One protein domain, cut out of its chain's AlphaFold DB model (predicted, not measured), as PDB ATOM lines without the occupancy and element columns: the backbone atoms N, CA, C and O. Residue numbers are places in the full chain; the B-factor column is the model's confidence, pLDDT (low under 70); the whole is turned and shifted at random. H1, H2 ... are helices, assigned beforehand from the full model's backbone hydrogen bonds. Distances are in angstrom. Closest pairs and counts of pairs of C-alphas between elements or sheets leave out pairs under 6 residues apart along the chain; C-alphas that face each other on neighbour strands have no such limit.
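AT A GLANCE: This is residues 4 to 47 of the 62 residues of an uncharacterized protein of Desulfobacteraceae bacterium (UniProt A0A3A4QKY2). Two long helices, H1 and H2, form a flat helical hairpin: H2 folds back beside H1 in nearly opposite direction, and a small turn joins them at one end. The two helices make the longest axis and are loosely set, with few contacts between them. The printed part has 44 residues with two named helices, H1 then H2, and no named strand; the class is all helix. It is only just loose, close to compact, with a radius of gyration of the C-alphas of 11.5 A, and spans 36 by 20 by 6 A.

HOW THE PARTS SIT: H1, residues 4 to 23, and H2, residues 28 to 47, form a helical hairpin. They only just touch, with 3 pairs of C-alphas within 8 A, and H1 touches H2 with residues 13 to 21 alone. The closest C-alphas are those of Asn 21 and Lys 31, 7.7 A apart. Their lines stand at a shallow tilt of 6 degrees, opposite ways, and their centres are 12.8 A apart. In H1 and H2 every O i to N i+4 pair is within hydrogen-bond range.

IN THESE COORDINATES: H1 measures 28.5 A from C-alpha 4 at (-42.219, 16.897, 39.679) to C-alpha 23. H2 measures 28.9 A from C-alpha 28 to C-alpha 47 at (-30.250, 28.131, 40.140).

THE WHOLE: The C-alphas of Ile 4 and Gln 27, the two farthest apart, are 36.1 A apart. The link from H1 to H2 is tight, and the printed part has no cut. The mean pLDDT of the printed part is 81.7, and no printed residue is under 70.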
ATOM      1  N   ILE A   4     -40.815  16.509  39.525       74.25
ATOM      2  CA  ILE A   4     -42.219  16.897  39.679       74.25
ATOM      3  C   ILE A   4     -42.409  18.135  40.579       74.25
ATOM      4  O   ILE A   4     -43.201  19.012  40.261       74.25
ATOM      5  N   HIS A   5     -41.645  18.262  41.671       74.81
ATOM      6  CA  HIS A   5     -41.731  19.385  42.611       74.81
ATOM      7  C   HIS A   5     -41.215  20.687  41.988       74.81
ATOM      8  O   HIS A   5     -41.762  21.758  42.247       74.81
ATOM      9  N   LEU A   6     -40.174  20.598  41.151       77.12
ATOM     10  CA  LEU A   6     -39.630  21.747  40.427       77.12
ATOM     11  C   LEU A   6     -40.660  22.278  39.428       77.12
ATOM     12  O   LEU A   6     -40.944  23.473  39.423       77.12
ATOM     13  N   VAL A   7     -41.279  21.381  38.652       80.69
ATOM     14  CA  VAL A   7     -42.348  21.732  37.702       80.69
ATOM     15  C   VAL A   7     -43.538  22.363  38.422       80.69
ATOM     16  O   VAL A   7     -43.978  23.441  38.028       80.69
ATOM     17  N   ILE A   8     -44.019  21.749  39.508       82.19
ATOM     18  CA  ILE A   8     -45.132  22.287  40.309       82.19
ATOM     19  C   ILE A   8     -44.801  23.692  40.815       82.19
ATOM     20  O   ILE A   8     -45.621  24.598  40.693       82.19
ATOM     21  N   THR A   9     -43.593  23.907  41.337       81.88
ATOM     22  CA  THR A   9     -43.216  25.219  41.876       81.88
ATOM     23  C   THR A   9     -43.117  26.277  40.776       81.88
ATOM     24  O   THR A   9     -43.574  27.399  40.973       81.88
ATOM     25  N   LEU A  10     -42.599  25.924  39.595       83.00
ATOM     26  CA  LEU A  10     -42.541  26.838  38.452       83.00
ATOM     27  C   LEU A  10     -43.945  27.258  37.989       83.00
ATOM     28  O   LEU A  10     -44.184  28.435  37.717       83.00
ATOM     29  N   VAL A  11     -44.888  26.308  37.959       86.31
ATOM     30  CA  VAL A  11     -46.300  26.573  37.650       86.31
ATOM     31  C   VAL A  11     -46.922  27.485  38.707       86.31
ATOM     32  O   VAL A  11     -47.546  28.480  38.352       86.31
ATOM     33  N   VAL A  12     -46.712  27.206  39.997       86.88
ATOM     34  CA  VAL A  12     -47.233  28.035  41.098       86.88
ATOM     35  C   VAL A  12     -46.705  29.468  41.008       86.88
ATOM     36  O   VAL A  12     -47.492  30.411  41.051       86.88
ATOM     37  N   VAL A  13     -45.396  29.651  40.817       83.00
ATOM     38  CA  VAL A  13     -44.784  30.982  40.692       83.00
ATOM     39  C   VAL A  13     -45.301  31.717  39.450       83.00
ATOM     40  O   VAL A  13     -45.632  32.900  39.536       83.00
ATOM     41  N   GLY A  14     -45.442  31.021  38.318       84.50
ATOM     42  CA  GLY A  14     -46.000  31.590  37.089       84.50
ATOM     43  C   GLY A  14     -47.451  32.054  37.250       84.50
ATOM     44  O   GLY A  14     -47.794  33.162  36.836       84.50
ATOM     45  N   VAL A  15     -48.292  31.248  37.905       85.75
ATOM     46  CA  VAL A  15     -49.699  31.589  38.179       85.75
ATOM     47  C   VAL A  15     -49.803  32.771  39.142       85.75
ATOM     48  O   VAL A  15     -50.561  33.701  38.873       85.75
ATOM     49  N   ILE A  16     -49.011  32.789  40.220       82.50
ATOM     50  CA  ILE A  16     -48.968  33.915  41.167       82.50
ATOM     51  C   ILE A  16     -48.616  35.212  40.433       82.50
ATOM     52  O   ILE A  16     -49.269  36.236  40.632       82.50
ATOM     53  N   LEU A  17     -47.634  35.171  39.532       80.81
ATOM     54  CA  LEU A  17     -47.258  36.350  38.760       80.81
ATOM     55  C   LEU A  17     -48.335  36.845  37.826       80.81
ATOM     56  O   LEU A  17     -48.551  38.052  37.703       80.81
ATOM     57  N   TRP A  18     -48.966  35.903  37.134       84.38
ATOM     58  CA  TRP A  18     -50.030  36.206  36.203       84.38
ATOM     59  C   TRP A  18     -51.186  36.895  36.929       84.38
ATOM     60  O   TRP A  18     -51.650  37.937  36.470       84.38
ATOM     61  N   VAL A  19     -51.561  36.400  38.113       81.31
ATOM     62  CA  VAL A  19     -52.570  37.031  38.974       81.31
ATOM     63  C   VAL A  19     -52.134  38.442  39.381       81.31
ATOM     64  O   VAL A  19     -52.883  39.395  39.181       81.31
ATOM     65  N   ILE A  20     -50.911  38.623  39.879       80.38
ATOM     66  CA  ILE A  20     -50.432  39.950  40.298       80.38
ATOM     67  C   ILE A  20     -50.460  40.948  39.126       80.38
ATOM     68  O   ILE A  20     -50.926  42.074  39.283       80.38
ATOM     69  N   ASN A  21     -50.023  40.542  37.932       78.81
ATOM     70  CA  ASN A  21     -50.008  41.413  36.752       78.81
ATOM     71  C   ASN A  21     -51.404  41.646  36.141       78.81
ATOM     72  O   ASN A  21     -51.615  42.675  35.498       78.81
ATOM     73  N   SER A  22     -52.338  40.704  36.307       81.44
ATOM     74  CA  SER A  22     -53.690  40.790  35.742       81.44
ATOM     75  C   SER A  22     -54.669  41.550  36.637       81.44
ATOM     76  O   SER A  22     -55.570  42.202  36.114       81.44
ATOM     77  N   TYR A  23     -54.522  41.471  37.962       79.00
ATOM     78  CA  TYR A  23     -55.469  42.070  38.911       79.00
ATOM     79  C   TYR A  23     -55.010  43.416  39.476       79.00
ATOM     80  O   TYR A  23     -55.840  44.166  39.987       79.00
ATOM     81  N   ILE A  24     -53.721  43.759  39.371       74.62
ATOM     82  CA  ILE A  24     -53.206  45.054  39.825       74.62
ATOM     83  C   ILE A  24     -52.979  45.960  38.605       74.62
ATOM     84  O   ILE A  24     -51.991  45.783  37.882       74.62
ATOM     85  N   PRO A  25     -53.857  46.952  38.347       72.06
ATOM     86  CA  PRO A  25     -53.633  47.948  37.306       72.06
ATOM     87  C   PRO A  25     -52.474  48.863  37.720       72.06
ATOM     88  O   PRO A  25     -52.644  49.871  38.401       72.06
ATOM     89  N   MET A  26     -51.262  48.476  37.333       77.12
ATOM     90  CA  MET A  26     -50.032  49.186  37.672       77.12
ATOM     91  C   MET A  26     -49.606  50.142  36.556       77.12
ATOM     92  O   MET A  26     -49.625  49.785  35.376       77.12
ATOM     93  N   GLN A  27     -49.147  51.338  36.944       81.88
ATOM     94  CA  GLN A  27     -48.473  52.264  36.032       81.88
ATOM     95  C   GLN A  27     -47.279  51.584  35.345       81.88
ATOM     96  O   GLN A  27     -46.592  50.745  35.937       81.88
ATOM     97  N   SER A  28     -47.012  51.974  34.097       82.06
ATOM     98  CA  SER A  28     -46.003  51.361  33.219       82.06
ATOM     99  C   SER A  28     -44.615  51.239  33.867       82.06
ATOM    100  O   SER A  28     -43.967  50.198  33.731       82.06
ATOM    101  N   THR A  29     -44.188  52.242  34.640       81.94
ATOM    102  CA  THR A  29     -42.911  52.236  35.373       81.94
ATOM    103  C   THR A  29     -42.863  51.158  36.456       81.94
ATOM    104  O   THR A  29     -41.901  50.394  36.528       81.94
ATOM    105  N   ILE A  30     -43.921  51.036  37.264       81.12
ATOM    106  CA  ILE A  30     -43.987  50.045  38.349       81.12
ATOM    107  C   ILE A  30     -44.090  48.632  37.759       81.12
ATOM    108  O   ILE A  30     -43.456  47.705  38.261       81.12
ATOM    109  N   LYS A  31     -44.815  48.460  36.640       80.31
ATOM    110  CA  LYS A  31     -44.934  47.164  35.946       80.31
ATOM    111  C   LYS A  31     -43.577  46.643  35.483       80.31
ATOM    112  O   LYS A  31     -43.290  45.455  35.630       80.31
ATOM    113  N   ARG A  32     -42.721  47.534  34.978       82.88
ATOM    114  CA  ARG A  32     -41.366  47.181  34.546       82.88
ATOM    115  C   ARG A  32     -40.492  46.738  35.721       82.88
ATOM    116  O   ARG A  32     -39.824  45.718  35.601       82.88
ATOM    117  N   ILE A  33     -40.531  47.456  36.846       86.12
ATOM    118  CA  ILE A  33     -39.752  47.111  38.048       86.12
ATOM    119  C   ILE A  33     -40.189  45.749  38.595       86.12
ATOM    120  O   ILE A  33     -39.346  44.885  38.818       86.12
ATOM    121  N   LEU A  34     -41.496  45.523  38.744       84.81
ATOM    122  CA  LEU A  34     -42.014  44.262  39.269       84.81
ATOM    123  C   LEU A  34     -41.607  43.070  38.395       84.81
ATOM    124  O   LEU A  34     -41.118  42.077  38.922       84.81
ATOM    125  N   ASN A  35     -41.754  43.174  37.070       83.44
ATOM    126  CA  ASN A  35     -41.399  42.079  36.166       83.44
ATOM    127  C   ASN A  35     -39.891  41.777  36.175       83.44
ATOM    128  O   ASN A  35     -39.492  40.623  36.059       83.44
ATOM    129  N   VAL A  36     -39.042  42.793  36.362       87.56
ATOM    130  CA  VAL A  36     -37.596  42.588  36.539       87.56
ATOM    131  C   VAL A  36     -37.305  41.870  37.860       87.56
ATOM    132  O   VAL A  36     -36.566  40.889  37.857       87.56
ATOM    133  N   VAL A  37     -37.913  42.304  38.970       86.94
ATOM    134  CA  VAL A  37     -37.703  41.723  40.313       86.94
ATOM    135  C   VAL A  37     -38.133  40.258  40.357       86.94
ATOM    136  O   VAL A  37     -37.297  39.388  40.571       86.94
ATOM    137  N   VAL A  38     -39.405  39.989  40.073       85.25
ATOM    138  CA  VAL A  38     -39.768  39.064  39.005       85.25
ATOM    139  C   VAL A  38     -38.748  38.012  38.580       85.25
ATOM    140  O   VAL A  38     -38.429  37.024  39.249       85.25
ATOM    141  N   ILE A  39     -38.330  38.225  37.344       83.56
ATOM    142  CA  ILE A  39     -37.426  37.382  36.591       83.56
ATOM    143  C   ILE A  39     -36.167  37.073  37.409       83.56
ATOM    144  O   ILE A  39     -35.729  35.927  37.409       83.56
ATOM    145  N   ILE A  40     -35.629  38.037  38.168       87.31
ATOM    146  CA  ILE A  40     -34.463  37.815  39.038       87.31
ATOM    147  C   ILE A  40     -34.760  36.756  40.109       87.31
ATOM    148  O   ILE A  40     -33.980  35.817  40.261       87.31
ATOM    149  N   VAL A  41     -35.888  36.859  40.818       84.88
ATOM    150  CA  VAL A  41     -36.294  35.876  41.839       84.88
ATOM    151  C   VAL A  41     -36.455  34.488  41.220       84.88
ATOM    152  O   VAL A  41     -35.965  33.507  41.779       84.88
ATOM    153  N   VAL A  42     -37.079  34.399  40.042       82.94
ATOM    154  CA  VAL A  42     -37.260  33.129  39.319       82.94
ATOM    155  C   VAL A  42     -35.917  32.523  38.902       82.94
ATOM    156  O   VAL A  42     -35.722  31.321  39.069       82.94
ATOM    157  N   ILE A  43     -34.972  33.332  38.412       84.38
ATOM    158  CA  ILE A  43     -33.629  32.878  38.022       84.38
ATOM    159  C   ILE A  43     -32.850  32.362  39.239       84.38
ATOM    160  O   ILE A  43     -32.304  31.263  39.189       84.38
ATOM    161  N   VAL A  44     -32.823  33.112  40.345       82.25
ATOM    162  CA  VAL A  44     -32.137  32.697  41.586       82.25
ATOM    163  C   VAL A  44     -32.750  31.411  42.145       82.25
ATOM    164  O   VAL A  44     -32.034  30.500  42.573       82.25
ATOM    165  N   TRP A  45     -34.078  31.302  42.094       79.75
ATOM    166  CA  TRP A  45     -34.791  30.104  42.510       79.75
ATOM    167  C   TRP A  45     -34.474  28.902  41.610       79.75
ATOM    168  O   TRP A  45     -34.187  27.827  42.128       79.75
ATOM    169  N   LEU A  46     -34.432  29.078  40.283       76.19
ATOM    170  CA  LEU A  46     -34.025  28.031  39.336       76.19
ATOM    171  C   LEU A  46     -32.593  27.558  39.602       76.19
ATOM    172  O   LEU A  46     -32.368  26.355  39.693       76.19
ATOM    173  N   LEU A  47     -31.640  28.473  39.798       78.38
ATOM    174  CA  LEU A  47     -30.250  28.131  40.140       78.38
ATOM    175  C   LEU A  47     -30.168  27.294  41.431       78.38
ATOM    176  O   LEU A  47     -29.428  26.312  41.493       78.38
TER     177      LEU A  47